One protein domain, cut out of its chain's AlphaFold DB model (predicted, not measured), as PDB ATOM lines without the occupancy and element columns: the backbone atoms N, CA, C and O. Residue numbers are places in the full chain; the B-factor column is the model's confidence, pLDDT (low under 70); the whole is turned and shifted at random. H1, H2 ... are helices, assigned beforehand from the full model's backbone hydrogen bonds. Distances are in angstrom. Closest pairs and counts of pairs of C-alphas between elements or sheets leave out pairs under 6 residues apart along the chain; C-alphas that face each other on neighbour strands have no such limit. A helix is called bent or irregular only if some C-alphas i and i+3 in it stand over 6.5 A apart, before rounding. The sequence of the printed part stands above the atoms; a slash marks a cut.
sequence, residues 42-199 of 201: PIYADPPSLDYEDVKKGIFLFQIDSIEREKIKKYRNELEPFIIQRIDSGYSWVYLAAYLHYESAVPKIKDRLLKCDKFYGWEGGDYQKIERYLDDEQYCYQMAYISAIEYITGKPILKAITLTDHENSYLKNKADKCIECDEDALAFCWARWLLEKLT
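What this domain is: This is residues 42 to 199 of the 201 residues of an uncharacterized protein of Bacteroidetes bacterium GWA2_32_17 (UniProt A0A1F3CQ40). What shape does the model show? Four helices, H3, H4, H5 and H6, lie side by side as a core, running alternately one way and the other, with short H1 packed on H6. At one end of the longest axis H2 reaches away, its residues 66 to 71 sticking out, and toward the other end H8 and H9 cross as a pair, H9 meeting short H7 with its last residues. What is it made of? The printed part has 158 residues with nine named helices, H1 to H9 in chain order, and no named strand; the class is all helix. It is compact, with a radius of gyration of the C-alphas of 16.3 A, yet only just elongated, spanning 52 by 34 by 24 A.

How they stand to each other: What do the first two helices meet? H1, residues 52 to 56, touches H6, residues 136 to 153, at residues 143 to 151 of H6 alone; the closest C-alphas are those of Lys 56 and Tyr 151, 5.7 A apart. H2, residues 66 to 74, touches no helix; it is close but not clearly touching to H3, residues 76 to 89, the closest C-alphas being those of Ile 72 and Leu 79 at 7.6 A. How do the next helices stand? H3 and H4, residues 91 to 99, touch as a helical hairpin at a shallow tilt of 28 degrees, opposite ways, with the closest C-alphas, of Ile 87 and Trp 93, 5.1 A apart. H3 touches H5, residues 103 to 114, with its residues 84 to 88 alone, at a shallow tilt of 6 degrees, the same way; the closest C-alphas, of Ile 84 and Ala 105, are 5.8 A apart. H3 and H6 are apart. Which helix is the hub? H6 is, touching H1, H4, H5 and H7, residues 157 to 160, the closest C-alphas of H6 and H7 being those of Glu 150 and Ile 157 at 5.7 A. With H4 it makes a shallow tilt of 32 degrees, the same way, the closest C-alphas being those of Ala 98 and Ala 148 at 5.1 A. H5 and H6 form a helical hairpin at a shallow tilt of 19 degrees, opposite ways, the C-alphas of Leu 113 and Gln 142 coming closest at 5.6 A. What of the last helices and the backbones? H8, residues 165 to 175, touches residues 187 to 195 alone of H9, residues 182 to 199, at a steep tilt of 47 degrees, opposite ways, with the closest C-alphas, of Ala 175 and Phe 188, 4.5 A apart. H9 touches H7 with residues 197 to 199 alone, the C-alphas of Leu 158 and Leu 198 coming closest at 5.1 A. Every O i to N i+4 pair is within hydrogen-bond range in H1, H2, H4 and H8, against 6 of 10 in H3, 6 of 8 in H5, 11 of 14 in H6 and 12 of 14 in H9, while H7 is too short for such a pair.

Where its parts are: Where do the helices begin and end? H1 begins at C-alpha 52, (235.572, 184.425, 172.993), and H9 ends at C-alpha 199, (227.492, 168.740, 163.883). How long are the longer ones? From first to last C-alpha H3 measures 19.2 A, H5 17.7 A, H6 20.6 A, H8 15.1 A and H9 25.9 A. Which are irregular? H3 is, with C-alphas 78 and 81 7.1 A apart, and H6, with C-alphas 138 and 141 8.7 A apart and a kink of 68 degrees near residue 143; H5 only just is, with C-alphas 104 and 107 7.0 A apart.

The domain as a whole: How far does it reach, and is it cut? The two C-alphas farthest apart, of Ile 67 and Glu 180, are 52.8 A apart, and the printed part has no cut. Which link is long? Residues 115 to 135, from H5 to H6, are the long link. Where is confidence low? The mean pLDDT of the printed part is 83.4, with residues 42 to 50, 119 to 128, 132 and 178 to 184 under 70.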
ATOM      1  N   PRO A  42     252.923 183.109 185.362       49.22
ATOM      2  CA  PRO A  42     253.216 184.303 184.555       49.22
ATOM      3  C   PRO A  42     252.213 184.504 183.412       49.22
ATOM      4  O   PRO A  42     252.048 185.594 182.873       49.22
ATOM      5  N   ILE A  43     251.506 183.436 183.041       56.31
ATOM      6  CA  ILE A  43     250.439 183.458 182.054       56.31
ATOM      7  C   ILE A  43     249.156 183.089 182.789       56.31
ATOM      8  O   ILE A  43     248.793 181.915 182.879       56.31
ATOM      9  N   TYR A  44     248.477 184.094 183.329       54.03
ATOM     10  CA  TYR A  44     247.117 183.933 183.818       54.03
ATOM     11  C   TYR A  44     246.130 184.412 182.756       54.03
ATOM     12  O   TYR A  44     246.194 185.550 182.293       54.03
ATOM     13  N   ALA A  45     245.240 183.509 182.369       56.47
ATOM     14  CA  ALA A  45     244.096 183.772 181.518       56.47
ATOM     15  C   ALA A  45     242.995 182.818 181.976       56.47
ATOM     16  O   ALA A  45     242.975 181.647 181.585       56.47
ATOM     17  N   ASP A  46     242.151 183.288 182.891       59.47
ATOM     18  CA  ASP A  46     240.979 182.520 183.287       59.47
ATOM     19  C   ASP A  46     239.931 182.640 182.172       59.47
ATOM     20  O   ASP A  46     239.667 183.747 181.709       59.47
ATOM     21  N   PRO A  47     239.314 181.550 181.702       56.56
ATOM     22  CA  PRO A  47     238.252 181.619 180.705       56.56
ATOM     23  C   PRO A  47     237.058 182.529 181.039       56.56
ATOM     24  O   PRO A  47     236.497 183.058 180.087       56.56
ATOM     25  N   PRO A  48     236.675 182.816 182.305       58.25
ATOM     26  CA  PRO A  48     235.687 183.867 182.558       58.25
ATOM     27  C   PRO A  48     236.211 185.300 182.338       58.25
ATOM     28  O   PRO A  48     235.406 186.225 182.354       58.25
ATOM     29  N   SER A  49     237.521 185.531 182.157       60.91
ATOM     30  CA  SER A  49     238.092 186.880 181.974       60.91
ATOM     31  C   SER A  49     238.475 187.238 180.536       60.91
ATOM     32  O   SER A  49     238.769 188.403 180.268       60.91
ATOM     33  N   LEU A  50     238.452 186.277 179.608       65.88
ATOM     34  CA  LEU A  50     238.725 186.489 178.183       65.88
ATOM     35  C   LEU A  50     237.478 186.168 177.361       65.88
ATOM     36  O   LEU A  50     237.060 185.013 177.296       65.88
ATOM     37  N   ASP A  51     236.920 187.192 176.713       76.06
ATOM     38  CA  ASP A  51     235.805 187.026 175.786       76.06
ATOM     39  C   ASP A  51     236.258 186.187 174.578       76.06
ATOM     40  O   ASP A  51     237.318 186.401 173.980       76.06
ATOM     41  N   TYR A  52     235.427 185.220 174.204       77.75
ATOM     42  CA  TYR A  52     235.572 184.425 172.993       77.75
ATOM     43  C   TYR A  52     235.808 185.295 171.745       77.75
ATOM     44  O   TYR A  52     236.659 184.976 170.906       77.75
ATOM     45  N   GLU A  53     235.102 186.421 171.636       82.00
ATOM     46  CA  GLU A  53     235.225 187.335 170.501       82.00
ATOM     47  C   GLU A  53     236.540 188.126 170.504       82.00
ATOM     48  O   GLU A  53     236.995 188.564 169.444       82.00
ATOM     49  N   ASP A  54     237.198 188.274 171.652       85.12
ATOM     50  CA  ASP A  54     238.519 188.899 171.739       85.12
ATOM     51  C   ASP A  54     239.608 187.963 171.210       85.12
ATOM     52  O   ASP A  54     240.440 188.374 170.393       85.12
ATOM     53  N   VAL A  55     239.545 186.676 171.563       83.69
ATOM     54  CA  VAL A  55     240.493 185.668 171.061       83.69
ATOM     55  C   VAL A  55     240.426 185.565 169.538       83.69
ATOM     56  O   VAL A  55     241.461 185.561 168.872       83.69
ATOM     57  N   LYS A  56     239.221 185.579 168.954       80.69
ATOM     58  CA  LYS A  56     239.036 185.609 167.492       80.69
ATOM     59  C   LYS A  56     239.680 186.813 166.811       80.69
ATOM     60  O   LYS A  56     240.124 186.704 165.670       80.69
ATOM     61  N   LYS A  57     239.732 187.957 167.496       85.62
ATOM     62  CA  LYS A  57     240.384 189.184 167.013       85.62
ATOM     63  C   LYS A  57     241.897 189.180 167.257       85.62
ATOM     64  O   LYS A  57     242.562 190.168 166.955       85.62
ATOM     65  N   GLY A  58     242.448 188.096 167.808       82.44
ATOM     66  CA  GLY A  58     243.856 187.993 168.183       82.44
ATOM     67  C   GLY A  58     244.217 188.792 169.433       82.44
ATOM     68  O   GLY A  58     245.393 189.086 169.661       82.44
ATOM     69  N   ILE A  59     243.222 189.162 170.240       84.88
ATOM     70  CA  ILE A  59     243.422 189.859 171.504       84.88
ATOM     71  C   ILE A  59     243.623 188.798 172.585       84.88
ATOM     72  O   ILE A  59     242.697 188.102 172.988       84.88
ATOM     73  N   PHE A  60     244.864 188.687 173.057       82.00
ATOM     74  CA  PHE A  60     245.235 187.800 174.155       82.00
ATOM     75  C   PHE A  60     245.710 188.622 175.351       82.00
ATOM     76  O   PHE A  60     246.668 189.404 175.261       82.00
ATOM     77  N   LEU A  61     245.050 188.422 176.489       75.25
ATOM     78  CA  LEU A  61     245.424 189.031 177.758       75.25
ATOM     79  C   LEU A  61     246.363 188.078 178.496       75.25
ATOM     80  O   LEU A  61     245.936 187.111 179.113       75.25
ATOM     81  N   PHE A  62     247.661 188.353 178.401       76.81
ATOM     82  CA  PHE A  62     248.675 187.664 179.190       76.81
ATOM     83  C   PHE A  62     249.303 188.625 180.198       76.81
ATOM     84  O   PHE A  62     249.641 189.758 179.839       76.81
ATOM     85  N   GLN A  63     249.551 188.152 181.417       74.88
ATOM     86  CA  GLN A  63     250.288 188.880 182.459       74.88
ATOM     87  C   GLN A  63     251.819 188.820 182.262       74.88
ATOM     88  O   GLN A  63     252.580 188.777 183.221       74.88
ATOM     89  N   ILE A  64     252.269 188.853 181.006       75.50
ATOM     90  CA  ILE A  64     253.683 188.962 180.620       75.50
ATOM     91  C   ILE A  64     253.935 190.316 179.963       75.50
ATOM     92  O   ILE A  64     253.110 190.810 179.176       75.50
ATOM     93  N   ASP A  65     255.086 190.906 180.279       78.25
ATOM     94  CA  ASP A  65     255.497 192.188 179.720       78.25
ATOM     95  C   ASP A  65     255.832 192.088 178.219       78.25
ATOM     96  O   ASP A  65     255.906 191.009 177.622       78.25
ATOM     97  N   SER A  66     255.998 193.240 177.566       82.31
ATOM     98  CA  SER A  66     256.273 193.294 176.128       82.31
ATOM     99  C   SER A  66     257.620 192.673 175.745       82.31
ATOM    100  O   SER A  66     257.725 192.088 174.670       82.31
ATOM    101  N   ILE A  67     258.636 192.752 176.609       82.81
ATOM    102  CA  ILE A  67     259.972 192.203 176.346       82.81
ATOM    103  C   ILE A  67     259.912 190.675 176.366       82.81
ATOM    104  O   ILE A  67     260.467 190.014 175.487       82.81
ATOM    105  N   GLU A  68     259.223 190.100 177.346       82.50
ATOM    106  CA  GLU A  68     259.020 188.661 177.458       82.50
ATOM    107  C   GLU A  68     258.185 188.121 176.294       82.50
ATOM    108  O   GLU A  68     258.564 187.112 175.698       82.50
ATOM    109  N   ARG A  69     257.134 188.834 175.865       83.81
ATOM    110  CA  ARG A  69     256.367 188.475 174.653       83.81
ATOM    111  C   ARG A  69     257.251 188.379 173.410       83.81
ATOM    112  O   ARG A  69     257.128 187.420 172.650       83.81
ATOM    113  N   GLU A  70     258.157 189.333 173.205       88.06
ATOM    114  CA  GLU A  70     259.081 189.293 172.065       88.06
ATOM    115  C   GLU A  70     260.089 188.141 172.174       88.06
ATOM    116  O   GLU A  70     260.390 187.488 171.173       88.06
ATOM    117  N   LYS A  71     260.550 187.803 173.385       88.50
ATOM    118  CA  LYS A  71     261.388 186.610 173.605       88.50
ATOM    119  C   LYS A  71     260.639 185.314 173.292       88.50
ATOM    120  O   LYS A  71     261.207 184.432 172.658       88.50
ATOM    121  N   ILE A  72     259.371 185.203 173.682       90.12
ATOM    122  CA  ILE A  72     258.537 184.038 173.357       90.12
ATOM    123  C   ILE A  72     258.392 183.881 171.844       90.12
ATOM    124  O   ILE A  72     258.553 182.778 171.330       90.12
ATOM    125  N   LYS A  73     258.132 184.975 171.114       90.88
ATOM    126  CA  LYS A  73     258.080 184.938 169.645       90.88
ATOM    127  C   LYS A  73     259.422 184.527 169.041       90.88
ATOM    128  O   LYS A  73     259.441 183.712 168.122       90.88
ATOM    129  N   LYS A  74     260.533 185.068 169.562       92.94
ATOM    130  CA  LYS A  74     261.898 184.733 169.125       92.94
ATOM    131  C   LYS A  74     262.177 183.233 169.254       92.94
ATOM    132  O   LYS A  74     262.734 182.657 168.329       92.94
ATOM    133  N   TYR A  75     261.766 182.620 170.364       93.50
ATOM    134  CA  TYR A  75     262.011 181.207 170.681       93.50
ATOM    135  C   TYR A  75     260.796 180.301 170.439       93.50
ATOM    136  O   TYR A  75     260.621 179.275 171.098       93.50
ATOM    137  N   ARG A  76     259.910 180.695 169.519       94.31
ATOM    138  CA  ARG A  76     258.652 179.999 169.232       94.31
ATOM    139  C   ARG A  76     258.873 178.495 169.006       94.31
ATOM    140  O   ARG A  76     258.304 177.660 169.701       94.31
ATOM    141  N   ASN A  77     259.739 178.133 168.068       94.44
ATOM    142  CA  ASN A  77     259.904 176.732 167.669       94.44
ATOM    143  C   ASN A  77     260.493 175.876 168.805       94.44
ATOM    144  O   ASN A  77     260.117 174.721 168.987       94.44
ATOM    145  N   GLU A  78     261.386 176.448 169.608       94.12
ATOM    146  CA  GLU A  78     262.014 175.783 170.747       94.12
ATOM    147  C   GLU A  78     261.047 175.602 171.924       94.12
ATOM    148  O   GLU A  78     261.192 174.659 172.704       94.12
ATOM    149  N   LEU A  79     260.070 176.502 172.069       92.50
ATOM    150  CA  LEU A  79     259.061 176.463 173.126       92.50
ATOM    151  C   LEU A  79     257.867 175.566 172.786       92.50
ATOM    152  O   LEU A  79     257.223 175.065 173.707       92.50
ATOM    153  N   GLU A  80     257.577 175.343 171.503       95.44
ATOM    154  CA  GLU A  80     256.440 174.551 171.018       95.44
ATOM    155  C   GLU A  80     256.229 173.219 171.772       95.44
ATOM    156  O   GLU A  80     255.151 173.040 172.351       95.44
ATOM    157  N   PRO A  81     257.221 172.307 171.888       94.81
ATOM    158  CA  PRO A  81     257.015 171.042 172.595       94.81
ATOM    159  C   PRO A  81     256.690 171.230 174.085       94.81
ATOM    160  O   PRO A  81     255.887 170.479 174.640       94.81
ATOM    161  N   PHE A  82     257.266 172.243 174.738       91.50
ATOM    162  CA  PHE A  82     257.017 172.526 176.155       91.50
ATOM    163  C   PHE A  82     255.615 173.099 176.376       91.50
ATOM    164  O   PHE A  82     254.914 172.695 177.304       91.50
ATOM    165  N   ILE A  83     255.183 174.004 175.496       92.44
ATOM    166  CA  ILE A  83     253.850 174.609 175.543       92.44
ATOM    167  C   ILE A  83     252.782 173.535 175.328       92.44
ATOM    168  O   ILE A  83     251.842 173.441 176.116       92.44
ATOM    169  N   ILE A  84     252.964 172.652 174.341       94.88
ATOM    170  CA  ILE A  84     252.035 171.543 174.081       94.88
ATOM    171  C   ILE A  84     251.969 170.586 175.275       94.88
ATOM    172  O   ILE A  84     250.886 170.155 175.678       94.88
ATOM    173  N   GLN A  85     253.101 170.268 175.907       92.19
ATOM    174  CA  GLN A  85     253.104 169.442 177.119       92.19
ATOM    175  C   GLN A  85     252.272 170.060 178.250       92.19
ATOM    176  O   GLN A  85     251.591 169.322 178.961       92.19
ATOM    177  N   ARG A  86     252.248 171.391 178.373       90.31
ATOM    178  CA  ARG A  86     251.528 172.110 179.433       90.31
ATOM    179  C   ARG A  86     250.056 172.409 179.149       90.31
ATOM    180  O   ARG A  86     249.381 172.881 180.057       90.31
ATOM    181  N   ILE A  87     249.517 172.081 177.972       91.25
ATOM    182  CA  ILE A  87     248.079 172.258 177.668       91.25
ATOM    183  C   ILE A  87     247.172 171.614 178.735       91.25
ATOM    184  O   ILE A  87     246.136 172.173 179.086       91.25
ATOM    185  N   ASP A  88     247.585 170.483 179.316       87.06
ATOM    186  CA  ASP A  88     246.822 169.800 180.372       87.06
ATOM    187  C   ASP A  88     246.813 170.567 181.706       87.06
ATOM    188  O   ASP A  88     245.973 170.315 182.565       87.06
ATOM    189  N   SER A  89     247.756 171.494 181.892       83.88
ATOM    190  CA  SER A  89     247.927 172.279 183.116       83.88
ATOM    191  C   SER A  89     247.051 173.535 183.162       83.88
ATOM    192  O   SER A  89     246.947 174.139 184.225       83.88
ATOM    193  N   GLY A  90     246.424 173.945 182.052       82.56
ATOM    194  CA  GLY A  90     245.500 175.083 182.055       82.56
ATOM    195  C   GLY A  90     245.324 175.792 180.710       82.56
ATOM    196  O   GLY A  90     246.088 175.603 179.767       82.56
ATOM    197  N   TYR A  91     244.307 176.653 180.654       82.75
ATOM    198  CA  TYR A  91     243.881 177.396 179.459       82.75
ATOM    199  C   TYR A  91     244.869 178.476 179.027       82.75
ATOM    200  O   TYR A  91     244.961 178.793 177.847       82.75
ATOM    201  N   SER A  92     245.678 178.989 179.950       84.50
ATOM    202  CA  SER A  92     246.765 179.906 179.617       84.50
ATOM    203  C   SER A  92     247.728 179.322 178.580       84.50
ATOM    204  O   SER A  92     248.140 180.021 177.657       84.50
ATOM    205  N   TRP A  93     248.018 178.022 178.663       89.88
ATOM    206  CA  TRP A  93     248.849 177.313 177.686       89.88
ATOM    207  C   TRP A  93     248.146 177.101 176.347       89.88
ATOM    208  O   TRP A  93     248.792 177.147 175.304       89.88
ATOM    209  N   VAL A  94     246.825 176.920 176.366       92.19
ATOM    210  CA  VAL A  94     245.989 176.846 175.158       92.19
ATOM    211  C   VAL A  94     246.029 178.178 174.416       92.19
ATOM    212  O   VAL A  94     246.302 178.212 173.219       92.19
ATOM    213  N   TYR A  95     245.824 179.282 175.132       91.19
ATOM    214  CA  TYR A  95     245.887 180.619 174.558       91.19
ATOM    215  C   TYR A  95     247.290 180.996 174.110       91.19
ATOM    216  O   TYR A  95     247.433 181.611 173.058       91.19
ATOM    217  N   LEU A  96     248.335 180.586 174.832       91.56
ATOM    218  CA  LEU A  96     249.701 180.785 174.361       91.56
ATOM    219  C   LEU A  96     249.967 180.001 173.067       91.56
ATOM    220  O   LEU A  96     250.570 180.540 172.138       91.56
ATOM    221  N   ALA A  97     249.489 178.755 172.975       95.00
ATOM    222  CA  ALA A  97     249.590 177.968 171.750       95.00
ATOM    223  C   ALA A  97     248.824 178.617 170.586       95.00
ATOM    224  O   ALA A  97     249.321 178.627 169.459       95.00
ATOM    225  N   ALA A  98     247.656 179.205 170.866       95.12
ATOM    226  CA  ALA A  98     246.872 179.941 169.884       95.12
ATOM    227  C   ALA A  98     247.563 181.224 169.423       95.12
ATOM    228  O   ALA A  98     247.751 181.424 168.227       95.12
ATOM    229  N   TYR A  99     248.029 182.044 170.361       93.44
ATOM    230  CA  TYR A  99     248.792 183.256 170.089       93.44
ATOM    231  C   TYR A  99     249.980 182.988 169.157       93.44
ATOM    232  O   TYR A  99     250.197 183.718 168.189       93.44
ATOM    233  N   LEU A 100     250.704 181.893 169.399       95.12
ATOM    234  CA  LEU A 100     251.862 181.476 168.606       95.12
ATOM    235  C   LEU A 100     251.496 180.630 167.373       95.12
ATOM    236  O   LEU A 100     252.393 180.234 166.634       95.12
ATOM    237  N   HIS A 101     250.210 180.381 167.108       96.00
ATOM    238  CA  HIS A 101     249.716 179.595 165.971       96.00
ATOM    239  C   HIS A 101     250.363 178.202 165.858       96.00
ATOM    240  O   HIS A 101     250.873 177.822 164.802       96.00
ATOM    241  N   TYR A 102     250.404 177.431 166.945       97.62
ATOM    242  CA  TYR A 102     250.888 176.047 166.880       97.62
ATOM    243  C   TYR A 102     249.807 175.105 166.353       97.62
ATOM    244  O   TYR A 102     249.018 174.556 167.118       97.62
ATOM    245  N   GLU A 103     249.799 174.856 165.044       97.31
ATOM    246  CA  GLU A 103     248.900 173.863 164.434       97.31
ATOM    247  C   GLU A 103     249.081 172.460 165.036       97.31
ATOM    248  O   GLU A 103     248.111 171.727 165.229       97.31
ATOM    249  N   SER A 104     250.312 172.112 165.422       97.69
ATOM    250  CA  SER A 104     250.642 170.839 166.076       97.69
ATOM    251  C   SER A 104     249.969 170.664 167.450       97.69
ATOM    252  O   SER A 104     249.825 169.538 167.927       97.69
ATOM    253  N   ALA A 105     249.506 171.754 168.076       97.75
ATOM    254  CA  ALA A 105     248.782 171.728 169.343       97.75
ATOM    255  C   ALA A 105     247.304 171.336 169.179       97.75
ATOM    256  O   ALA A 105     246.700 170.846 170.135       97.75
ATOM    257  N   VAL A 106     246.717 171.519 167.987       97.81
ATOM    258  CA  VAL A 106     245.276 171.330 167.736       97.81
ATOM    259  C   VAL A 106     244.765 169.955 168.185       97.81
ATOM    260  O   VAL A 106     243.747 169.926 168.877       97.81
ATOM    261  N   PRO A 107     245.440 168.817 167.906       97.31
ATOM    262  CA  PRO A 107     244.980 167.513 168.384       97.31
ATOM    263  C   PRO A 107     244.866 167.430 169.910       97.31
ATOM    264  O   PRO A 107     243.918 166.845 170.428       97.31
ATOM    265  N   LYS A 108     245.798 168.052 170.642       96.75
ATOM    266  CA  LYS A 108     245.790 168.043 172.107       96.75
ATOM    267  C   LYS A 108     244.745 168.997 172.684       96.75
ATOM    268  O   LYS A 108     244.068 168.647 173.645       96.75
ATOM    269  N   ILE A 109     244.565 170.170 172.074       96.62
ATOM    270  CA  ILE A 109     243.487 171.103 172.441       96.62
ATOM    271  C   ILE A 109     242.121 170.444 172.202       96.62
ATOM    272  O   ILE A 109     241.253 170.507 173.069       96.62
ATOM    273  N   LYS A 110     241.951 169.740 171.075       96.56
ATOM    274  CA  LYS A 110     240.749 168.950 170.771       96.56
ATOM    275  C   LYS A 110     240.508 167.867 171.825       96.56
ATOM    276  O   LYS A 110     239.389 167.750 172.312       96.56
ATOM    277  N   ASP A 111     241.530 167.102 172.206       95.12
ATOM    278  CA  ASP A 111     241.390 166.074 173.247       95.12
ATOM    279  C   ASP A 111     240.883 166.669 174.571       95.12
ATOM    280  O   ASP A 111     239.982 166.117 175.203       95.12
ATOM    281  N   ARG A 112     241.398 167.848 174.953       92.81
ATOM    282  CA  ARG A 112     240.929 168.586 176.133       92.81
ATOM    283  C   ARG A 112     239.508 169.115 175.986       92.81
ATOM    284  O   ARG A 112     238.750 168.994 176.942       92.81
ATOM    285  N   LEU A 113     239.136 169.645 174.820       93.62
ATOM    286  CA  LEU A 113     237.768 170.081 174.522       93.62
ATOM    287  C   LEU A 113     236.762 168.945 174.740       93.62
ATOM    288  O   LEU A 113     235.748 169.144 175.398       93.62
ATOM    289  N   LEU A 114     237.071 167.744 174.241       92.69
ATOM    290  CA  LEU A 114     236.187 166.576 174.328       92.69
ATOM    291  C   LEU A 114     236.097 165.958 175.730       92.69
ATOM    292  O   LEU A 114     235.178 165.184 175.991       92.69
ATOM    293  N   LYS A 115     237.055 166.256 176.612       88.88
ATOM    294  CA  LYS A 115     237.152 165.703 177.975       88.88
ATOM    295  C   LYS A 115     236.981 166.762 179.063       88.88
ATOM    296  O   LYS A 115     237.245 166.470 180.226       88.88
ATOM    297  N   CYS A 116     236.620 167.994 178.702       82.81
ATOM    298  CA  CYS A 116     236.506 169.079 179.664       82.81
ATOM    299  C   CYS A 116     235.319 168.824 180.592       82.81
ATOM    300  O   CYS A 116     234.165 168.918 180.187       82.81
ATOM    301  N   ASP A 117     235.636 168.506 181.840       70.44
ATOM    302  CA  ASP A 117     234.704 168.277 182.940       70.44
ATOM    303  C   ASP A 117     234.442 169.546 183.762       70.44
ATOM    304  O   ASP A 117     233.637 169.536 184.692       70.44
ATOM    305  N   LYS A 118     235.111 170.652 183.421       70.69
ATOM    306  CA  LYS A 118     234.915 171.936 184.084       70.69
ATOM    307  C   LYS A 118     233.665 172.616 183.547       70.69
ATOM    308  O   LYS A 118     233.493 172.774 182.339       70.69
ATOM    309  N   PHE A 119     232.830 173.055 184.475       66.94
ATOM    310  CA  PHE A 119     231.606 173.797 184.223       66.94
ATOM    311  C   PHE A 119     231.652 175.094 185.028       66.94
ATOM    312  O   PHE A 119     232.064 175.085 186.192       66.94
ATOM    313  N   TYR A 120     231.267 176.213 184.416       64.94
ATOM    314  CA  TYR A 120     231.153 177.476 185.136       64.94
ATOM    315  C   TYR A 120     229.728 177.593 185.673       64.94
ATOM    316  O   TYR A 120     228.811 177.994 184.970       64.94
ATOM    317  N   GLY A 121     229.543 177.158 186.920       56.94
ATOM    318  CA  GLY A 121     228.239 177.062 187.572       56.94
ATOM    319  C   GLY A 121     227.681 178.401 188.036       56.94
ATOM    320  O   GLY A 121     227.482 178.592 189.235       56.94
ATOM    321  N   TRP A 122     227.423 179.326 187.112       52.72
ATOM    322  CA  TRP A 122     226.605 180.490 187.434       52.72
ATOM    323  C   TRP A 122     225.135 180.060 187.507       52.72
ATOM    324  O   TRP A 122     224.473 179.829 186.503       52.72
ATOM    325  N   GLU A 123     224.677 179.924 188.750       52.56
ATOM    326  CA  GLU A 123     223.276 179.938 189.175       52.56
ATOM    327  C   GLU A 123     222.378 178.817 188.634       52.56
ATOM    328  O   GLU A 123     221.655 178.989 187.660       52.56
ATOM    329  N   GLY A 124     222.344 177.690 189.363       52.16
ATOM    330  CA  GLY A 124     221.140 176.862 189.545       52.16
ATOM    331  C   GLY A 124     220.265 176.661 188.308       52.16
ATOM    332  O   GLY A 124     219.048 176.860 188.382       52.16
ATOM    333  N   GLY A 125     220.884 176.319 187.176       53.69
ATOM    334  CA  GLY A 125     220.189 176.152 185.912       53.69
ATOM    335  C   GLY A 125     219.043 175.161 186.069       53.69
ATOM    336  O   GLY A 125     219.215 174.053 186.571       53.69
ATOM    337  N   ASP A 126     217.850 175.562 185.646       61.47
ATOM    338  CA  ASP A 126     216.744 174.633 185.442       61.47
ATOM    339  C   ASP A 126     217.108 173.716 184.262       61.47
ATOM    340  O   ASP A 126     216.748 173.990 183.115       61.47
ATOM    341  N   TYR A 127     217.877 172.656 184.540       61.81
ATOM    342  CA  TYR A 127     218.350 171.673 183.556       61.81
ATOM    343  C   TYR A 127     217.206 170.862 182.928       61.81
ATOM    344  O   TYR A 127     217.434 170.069 182.016       61.81
ATOM    345  N   GLN A 128     215.961 171.081 183.367       64.81
ATOM    346  CA  GLN A 128     214.775 170.542 182.707       64.81
ATOM    347  C   GLN A 128     214.465 171.275 181.392       64.81
ATOM    348  O   GLN A 128     213.725 170.745 180.564       64.81
ATOM    349  N   LYS A 129     215.035 172.468 181.163       71.31
ATOM    350  CA  LYS A 129     214.848 173.251 179.931       71.31
ATOM    351  C   LYS A 129     216.068 173.151 179.028       71.31
ATOM    352  O   LYS A 129     217.140 173.658 179.357       71.31
ATOM    353  N   ILE A 130     215.872 172.528 177.868       71.31
ATOM    354  CA  ILE A 130     216.914 172.272 176.864       71.31
ATOM    355  C   ILE A 130     217.613 173.565 176.442       71.31
ATOM    356  O   ILE A 130     218.826 173.599 176.282       71.31
ATOM    357  N   GLU A 131     216.854 174.647 176.304       71.81
ATOM    358  CA  GLU A 131     217.346 175.924 175.797       71.81
ATOM    359  C   GLU A 131     218.390 176.563 176.721       71.81
ATOM    360  O   GLU A 131     219.254 177.289 176.243       71.81
ATOM    361  N   ARG A 132     218.338 176.287 178.032       69.69
ATOM    362  CA  ARG A 132     219.221 176.927 179.020       69.69
ATOM    363  C   ARG A 132     220.623 176.344 179.055       69.69
ATOM    364  O   ARG A 132     221.575 177.090 179.231       69.69
ATOM    365  N   TYR A 133     220.767 175.035 178.879       75.25
ATOM    366  CA  TYR A 133     222.089 174.410 178.844       75.25
ATOM    367  C   TYR A 133     222.667 174.322 177.425       75.25
ATOM    368  O   TYR A 133     223.709 173.708 177.236       75.25
ATOM    369  N   LEU A 134     222.021 174.910 176.415       79.75
ATOM    370  CA  LEU A 134     222.618 175.101 175.087       79.75
ATOM    371  C   LEU A 134     223.282 176.478 174.921       79.75
ATOM    372  O   LEU A 134     223.779 176.774 173.836       79.75
ATOM    373  N   ASP A 135     223.299 177.298 175.971       82.56
ATOM    374  CA  ASP A 135     223.949 178.606 175.974       82.56
ATOM    375  C   ASP A 135     225.479 178.478 176.101       82.56
ATOM    376  O   ASP A 135     225.988 177.701 176.909       82.56
ATOM    377  N   ASP A 136     226.214 179.258 175.308       84.31
ATOM    378  CA  ASP A 136     227.680 179.245 175.267       84.31
ATOM    379  C   ASP A 136     228.301 179.773 176.561       84.31
ATOM    380  O   ASP A 136     229.377 179.315 176.955       84.31
ATOM    381  N   GLU A 137     227.616 180.694 177.246       79.56
ATOM    382  CA  GLU A 137     228.094 181.305 178.492       79.56
ATOM    383  C   GLU A 137     228.300 180.267 179.609       79.56
ATOM    384  O   GLU A 137     229.158 180.430 180.477       79.56
ATOM    385  N   GLN A 138     227.576 179.145 179.541       79.12
ATOM    386  CA  GLN A 138     227.672 178.034 180.492       79.12
ATOM    387  C   GLN A 138     228.966 177.213 180.320       79.12
ATOM    388  O   GLN A 138     229.412 176.525 181.243       79.12
ATOM    389  N   TYR A 139     229.603 177.296 179.147       84.69
ATOM    390  CA  TYR A 139     230.741 176.463 178.749       84.69
ATOM    391  C   TYR A 139     231.983 177.292 178.422       84.69
ATOM    392  O   TYR A 139     232.697 177.006 177.459       84.69
ATOM    393  N   CYS A 140     232.275 178.320 179.228       84.56
ATOM    394  CA  CYS A 140     233.406 179.230 179.002       84.56
ATOM    395  C   CYS A 140     234.748 178.492 178.803       84.56
ATOM    396  O   CYS A 140     235.562 178.860 177.957       84.56
ATOM    397  N   TYR A 141     234.947 177.381 179.513       85.69
ATOM    398  CA  TYR A 141     236.119 176.521 179.387       85.69
ATOM    399  C   TYR A 141     236.211 175.828 178.023       85.69
ATOM    400  O   TYR A 141     237.271 175.810 177.398       85.69
ATOM    401  N   GLN A 142     235.110 175.254 177.545       90.06
ATOM    402  CA  GLN A 142     235.040 174.637 176.228       90.06
ATOM    403  C   GLN A 142     235.162 175.699 175.129       90.06
ATOM    404  O   GLN A 142     235.879 175.487 174.151       90.06
ATOM    405  N   MET A 143     234.551 176.867 175.325       90.38
ATOM    406  CA  MET A 143     234.660 178.011 174.420       90.38
ATOM    407  C   MET A 143     236.098 178.523 174.291       90.38
ATOM    408  O   MET A 143     236.505 178.870 173.184       90.38
ATOM    409  N   ALA A 144     236.904 178.475 175.356       89.56
ATOM    410  CA  ALA A 144     238.335 178.780 175.293       89.56
ATOM    411  C   ALA A 144     239.111 177.815 174.376       89.56
ATOM    412  O   ALA A 144     239.998 178.228 173.627       89.56
ATOM    413  N   TYR A 145     238.785 176.519 174.403       93.50
ATOM    414  CA  TYR A 145     239.396 175.555 173.485       93.50
ATOM    415  C   TYR A 145     238.914 175.760 172.044       93.50
ATOM    416  O   TYR A 145     239.717 175.670 171.115       93.50
ATOM    417  N   ILE A 146     237.620 176.047 171.857       94.19
ATOM    418  CA  ILE A 146     237.037 176.327 170.541       94.19
ATOM    419  C   ILE A 146     237.699 177.559 169.923       94.19
ATOM    420  O   ILE A 146     238.225 177.451 168.818       94.19
ATOM    421  N   SER A 147     237.754 178.694 170.628       93.25
ATOM    422  CA  SER A 147     238.378 179.919 170.106       93.25
ATOM    423  C   SER A 147     239.840 179.717 169.754       93.25
ATOM    424  O   SER A 147     240.281 180.169 168.702       93.25
ATOM    425  N   ALA A 148     240.591 178.998 170.588       94.56
ATOM    426  CA  ALA A 148     241.981 178.684 170.307       94.56
ATOM    427  C   ALA A 148     242.138 177.870 169.016       94.56
ATOM    428  O   ALA A 148     242.970 178.209 168.178       94.56
ATOM    429  N   ILE A 149     241.323 176.828 168.820       96.88
ATOM    430  CA  ILE A 149     241.340 176.025 167.590       96.88
ATOM    431  C   ILE A 149     240.954 176.878 166.378       96.88
ATOM    432  O   ILE A 149     241.634 176.826 165.351       96.88
ATOM    433  N   GLU A 150     239.879 177.657 166.473       96.19
ATOM    434  CA  GLU A 150     239.414 178.502 165.370       96.19
ATOM    435  C   GLU A 150     240.456 179.555 164.992       96.19
ATOM    436  O   GLU A 150     240.704 179.774 163.808       96.19
ATOM    437  N   TYR A 151     241.122 180.145 165.986       96.50
ATOM    438  CA  TYR A 151     242.187 181.117 165.777       96.50
ATOM    439  C   TYR A 151     243.424 180.485 165.127       96.50
ATOM    440  O   TYR A 151     243.898 180.991 164.114       96.50
ATOM    441  N   ILE A 152     243.904 179.342 165.640       97.31
ATOM    442  CA  ILE A 152     245.059 178.624 165.065       97.31
ATOM    443  C   ILE A 152     244.792 178.237 163.609       97.31
ATOM    444  O   ILE A 152     245.678 178.342 162.765       97.31
ATOM    445  N   THR A 153     243.584 177.753 163.317       96.69
ATOM    446  CA  THR A 153     243.250 177.178 162.006       96.69
ATOM    447  C   THR A 153     242.671 178.183 161.011       96.69
ATOM    448  O   THR A 153     242.565 177.866 159.823       96.69
ATOM    449  N   GLY A 154     242.242 179.358 161.479       96.00
ATOM    450  CA  GLY A 154     241.510 180.353 160.691       96.00
ATOM    451  C   GLY A 154     240.151 179.859 160.175       96.00
ATOM    452  O   GLY A 154     239.656 180.355 159.162       96.00
ATOM    453  N   LYS A 155     239.564 178.835 160.805       94.75
ATOM    454  CA  LYS A 155     238.336 178.165 160.347       94.75
ATOM    455  C   LYS A 155     237.330 178.054 161.488       94.75
ATOM    456  O   LYS A 155     237.747 177.869 162.623       94.75
ATOM    457  N   PRO A 156     236.015 178.070 161.197       93.50
ATOM    458  CA  PRO A 156     235.013 177.749 162.208       93.50
ATOM    459  C   PRO A 156     235.189 176.306 162.698       93.50
ATOM    460  O   PRO A 156     235.590 175.439 161.915       93.50
ATOM    461  N   ILE A 157     234.840 176.030 163.955       93.75
ATOM    462  CA  ILE A 157     235.144 174.770 164.650       93.75
ATOM    463  C   ILE A 157     234.674 173.526 163.888       93.75
ATOM    464  O   ILE A 157     235.422 172.558 163.760       93.75
ATOM    465  N   LEU A 158     233.493 173.605 163.263       92.88
ATOM    466  CA  LEU A 158     232.904 172.555 162.424       92.88
ATOM    467  C   LEU A 158     233.799 172.145 161.237       92.88
ATOM    468  O   LEU A 158     233.717 171.026 160.740       92.88
ATOM    469  N   LYS A 159     234.634 173.069 160.750       93.62
ATOM    470  CA  LYS A 159     235.605 172.852 159.666       93.62
ATOM    471  C   LYS A 159     237.036 172.688 160.179       93.62
ATOM    472  O   LYS A 159     237.890 172.227 159.421       93.62
ATOM    473  N   ALA A 160     237.316 173.124 161.404       94.31
ATOM    474  CA  ALA A 160     238.644 173.084 162.002       94.31
ATOM    475  C   ALA A 160     238.994 171.690 162.535       94.31
ATOM    476  O   ALA A 160     240.150 171.278 162.451       94.31
ATOM    477  N   ILE A 161     238.004 170.949 163.045       93.88
ATOM    478  CA  ILE A 161     238.191 169.587 163.547       93.88
ATOM    479  C   ILE A 161     237.168 168.623 162.958       93.88
ATOM    480  O   ILE A 161     236.031 168.975 162.663       93.88
ATOM    481  N   THR A 162     237.577 167.366 162.811       92.25
ATOM    482  CA  THR A 162     236.689 166.255 162.459       92.25
ATOM    483  C   THR A 162     236.665 165.273 163.616       92.25
ATOM    484  O   THR A 162     237.720 164.902 164.142       92.25
ATOM    485  N   LEU A 163     235.465 164.878 164.035       93.25
ATOM    486  CA  LEU A 163     235.284 163.820 165.019       93.25
ATOM    487  C   LEU A 163     235.494 162.461 164.354       93.25
ATOM    488  O   LEU A 163     234.947 162.189 163.288       93.25
ATOM    489  N   THR A 164     236.273 161.605 165.001       94.69
ATOM    490  CA  THR A 164     236.315 160.174 164.699       94.69
ATOM    491  C   THR A 164     235.006 159.512 165.130       94.69
ATOM    492  O   THR A 164     234.292 160.027 165.995       94.69
ATOM    493  N   ASP A 165     234.711 158.330 164.589       94.12
ATOM    494  CA  ASP A 165     233.521 157.561 164.979       94.12
ATOM    495  C   ASP A 165     233.493 157.263 166.482       94.12
ATOM    496  O   ASP A 165     232.436 157.320 167.112       94.12
ATOM    497  N   HIS A 166     234.663 157.004 167.072       94.06
ATOM    498  CA  HIS A 166     234.808 156.778 168.505       94.06
ATOM    499  C   HIS A 166     234.466 158.033 169.322       94.06
ATOM    500  O   HIS A 166     233.686 157.948 170.266       94.06
ATOM    501  N   GLU A 167     235.001 159.203 168.959       94.69
ATOM    502  CA  GLU A 167     234.706 160.466 169.656       94.69
ATOM    503  C   GLU A 167     233.233 160.863 169.510       94.69
ATOM    504  O   GLU A 167     232.601 161.274 170.480       94.69
ATOM    505  N   ASN A 168     232.664 160.689 168.316       93.62
ATOM    506  CA  ASN A 168     231.250 160.952 168.062       93.62
ATOM    507  C   ASN A 168     230.358 160.027 168.905       93.62
ATOM    508  O   ASN A 168     229.432 160.485 169.570       93.62
ATOM    509  N   SER A 169     230.674 158.729 168.940       93.25
ATOM    510  CA  SER A 169     229.952 157.755 169.766       93.25
ATOM    511  C   SER A 169     230.092 158.056 171.257       93.25
ATOM    512  O   SER A 169     229.115 157.967 171.992       93.25
ATOM    513  N   TYR A 170     231.282 158.460 171.709       91.25
ATOM    514  CA  TYR A 170     231.517 158.877 173.089       91.25
ATOM    515  C   TYR A 170     230.623 160.058 173.485       91.25
ATOM    516  O   TYR A 170     229.938 159.982 174.505       91.25
ATOM    517  N   LEU A 171     230.579 161.114 172.665       91.12
ATOM    518  CA  LEU A 171     229.732 162.276 172.925       91.12
ATOM    519  C   LEU A 171     228.243 161.920 172.898       91.12
ATOM    520  O   LEU A 171     227.513 162.332 173.793       91.12
ATOM    521  N   LYS A 172     227.793 161.114 171.928       91.81
ATOM    522  CA  LYS A 172     226.398 160.642 171.858       91.81
ATOM    523  C   LYS A 172     226.006 159.853 173.100       91.81
ATOM    524  O   LYS A 172     225.028 160.187 173.751       91.81
ATOM    525  N   ASN A 173     226.844 158.904 173.513       90.00
ATOM    526  CA  ASN A 173     226.604 158.118 174.721       90.00
ATOM    527  C   ASN A 173     226.508 158.990 175.982       90.00
ATOM    528  O   ASN A 173     225.772 158.646 176.900       90.00
ATOM    529  N   LYS A 174     227.255 160.101 176.056       88.19
ATOM    530  CA  LYS A 174     227.130 161.077 177.149       88.19
ATOM    531  C   LYS A 174     225.848 161.906 177.032       88.19
ATOM    532  O   LYS A 174     225.173 162.100 178.036       88.19
ATOM    533  N   ALA A 175     225.497 162.334 175.823       87.25
ATOM    534  CA  ALA A 175     224.318 163.140 175.512       87.25
ATOM    535  C   ALA A 175     222.976 162.379 175.583       87.25
ATOM    536  O   ALA A 175     221.926 163.020 175.639       87.25
ATOM    537  N   ASP A 176     223.009 161.046 175.589       82.75
ATOM    538  CA  ASP A 176     221.831 160.170 175.681       82.75
ATOM    539  C   ASP A 176     221.514 159.732 177.127       82.75
ATOM    540  O   ASP A 176     220.488 159.096 177.373       82.75
ATOM    541  N   LYS A 177     222.371 160.061 178.107       70.88
ATOM    542  CA  LYS A 177     222.121 159.732 179.520       70.88
ATOM    543  C   LYS A 177     220.927 160.518 180.082       70.88
ATOM    544  O   LYS A 177     220.781 161.707 179.823       70.88
ATOM    545  N   CYS A 178     220.087 159.861 180.885       60.69
ATOM    546  CA  CYS A 178     218.944 160.496 181.550       60.69
ATOM    547  C   CYS A 178     219.404 161.423 182.696       60.69
ATOM    548  O   CYS A 178     220.330 161.079 183.433       60.69
ATOM    549  N   ILE A 179     218.737 162.571 182.863       61.97
ATOM    550  CA  ILE A 179     219.000 163.606 183.885       61.97
ATOM    551  C   ILE A 179     218.446 163.154 185.253       61.97
ATOM    552  O   ILE A 179     217.573 163.798 185.825       61.97
ATOM    553  N   GLU A 180     218.868 161.997 185.762       55.94
ATOM    554  CA  GLU A 180     218.393 161.495 187.066       55.94
ATOM    555  C   GLU A 180     219.388 161.750 188.212       55.94
ATOM    556  O   GLU A 180     219.027 161.585 189.375       55.94
ATOM    557  N   CYS A 181     220.622 162.190 187.928       52.59
ATOM    558  CA  CYS A 181     221.649 162.483 188.940       52.59
ATOM    559  C   CYS A 181     222.496 163.712 188.562       52.59
ATOM    560  O   CYS A 181     222.896 163.845 187.405       52.59
ATOM    561  N   ASP A 182     222.831 164.565 189.538       60.25
ATOM    562  CA  ASP A 182     223.488 165.872 189.331       60.25
ATOM    563  C   ASP A 182     224.838 165.805 188.586       60.25
ATOM    564  O   ASP A 182     225.113 166.639 187.723       60.25
ATOM    565  N   GLU A 183     225.681 164.801 188.852       61.28
ATOM    566  CA  GLU A 183     226.979 164.667 188.161       61.28
ATOM    567  C   GLU A 183     226.829 164.190 186.705       61.28
ATOM    568  O   GLU A 183     227.543 164.649 185.808       61.28
ATOM    569  N   ASP A 184     225.871 163.298 186.443       66.69
ATOM    570  CA  ASP A 184     225.588 162.804 185.092       66.69
ATOM    571  C   ASP A 184     224.797 163.837 184.264       66.69
ATOM    572  O   ASP A 184     224.933 163.870 183.039       66.69
ATOM    573  N   ALA A 185     224.055 164.737 184.920       72.81
ATOM    574  CA  ALA A 185     223.346 165.849 184.291       72.81
ATOM    575  C   ALA A 185     224.305 166.842 183.618       72.81
ATOM    576  O   ALA A 185     224.074 167.241 182.475       72.81
ATOM    577  N   LEU A 186     225.415 167.199 184.273       76.31
ATOM    578  CA  LEU A 186     226.432 168.072 183.673       76.31
ATOM    579  C   LEU A 186     227.086 167.407 182.462       76.31
ATOM    580  O   LEU A 186     227.233 168.042 181.415       76.31
ATOM    581  N   ALA A 187     227.427 166.119 182.588       81.12
ATOM    582  CA  ALA A 187     228.019 165.342 181.505       81.12
ATOM    583  C   ALA A 187     227.127 165.283 180.261       81.12
ATOM    584  O   ALA A 187     227.602 165.397 179.131       81.12
ATOM    585  N   PHE A 188     225.829 165.130 180.491       84.94
ATOM    586  CA  PHE A 188     224.804 165.192 179.468       84.94
ATOM    587  C   PHE A 188     224.726 166.575 178.805       84.94
ATOM    588  O   PHE A 188     224.764 166.662 177.575       84.94
ATOM    589  N   CYS A 189     224.667 167.650 179.597       84.12
ATOM    590  CA  CYS A 189     224.488 169.018 179.107       84.12
ATOM    591  C   CYS A 189     225.635 169.457 178.186       84.12
ATOM    592  O   CYS A 189     225.390 169.844 177.039       84.12
ATOM    593  N   TRP A 190     226.891 169.326 178.636       87.19
ATOM    594  CA  TRP A 190     228.027 169.757 177.816       87.19
ATOM    595  C   TRP A 190     228.200 168.881 176.574       87.19
ATOM    596  O   TRP A 190     228.558 169.397 175.517       87.19
ATOM    597  N   ALA A 191     227.918 167.574 176.654       90.12
ATOM    598  CA  ALA A 191     228.036 166.683 175.501       90.12
ATOM    599  C   ALA A 191     226.978 166.992 174.433       90.12
ATOM    600  O   ALA A 191     227.304 167.030 173.245       90.12
ATOM    601  N   ARG A 192     225.734 167.271 174.848       88.75
ATOM    602  CA  ARG A 192     224.651 167.761 173.975       88.75
ATOM    603  C   ARG A 192     225.050 169.059 173.278       88.75
ATOM    604  O   ARG A 192     224.993 169.134 172.053       88.75
ATOM    605  N   TRP A 193     225.471 170.058 174.051       90.19
ATOM    606  CA  TRP A 193     225.896 171.353 173.521       90.19
ATOM    607  C   TRP A 193     227.064 171.209 172.539       90.19
ATOM    608  O   TRP A 193     227.023 171.738 171.427       90.19
ATOM    609  N   LEU A 194     228.077 170.417 172.897       91.94
ATOM    610  CA  LEU A 194     229.248 170.218 172.052       91.94
ATOM    611  C   LEU A 194     228.899 169.472 170.758       91.94
ATOM    612  O   LEU A 194     229.425 169.809 169.699       91.94
ATOM    613  N   LEU A 195     227.981 168.501 170.801       91.50
ATOM    614  CA  LEU A 195     227.464 167.861 169.589       91.50
ATOM    615  C   LEU A 195     226.765 168.867 168.673       91.50
ATOM    616  O   LEU A 195     227.041 168.862 167.475       91.50
ATOM    617  N   GLU A 196     225.915 169.750 169.203       89.69
ATOM    618  CA  GLU A 196     225.275 170.804 168.403       89.69
ATOM    619  C   GLU A 196     226.332 171.695 167.726       89.69
ATOM    620  O   GLU A 196     226.266 171.908 166.514       89.69
ATOM    621  N   LYS A 197     227.370 172.123 168.459       89.56
ATOM    622  CA  LYS A 197     228.481 172.929 167.913       89.56
ATOM    623  C   LYS A 197     229.288 172.220 166.829       89.56
ATOM    624  O   LYS A 197     229.759 172.862 165.892       89.56
ATOM    625  N   LEU A 198     229.476 170.909 166.962       91.19
ATOM    626  CA  LEU A 198     230.344 170.118 166.087       91.19
ATOM    627  C   LEU A 198     229.602 169.380 164.970       91.19
ATOM    628  O   LEU A 198     230.247 168.700 164.171       91.19
ATOM    629  N   THR A 199     228.272 169.476 164.894       85.19
ATOM    630  CA  THR A 199     227.492 168.740 163.883       85.19
ATOM    631  C   THR A 199     226.441 169.572 163.154       85.19
ATOM    632  O   THR A 199     226.082 169.216 162.028       85.19
TER     633      THR A 199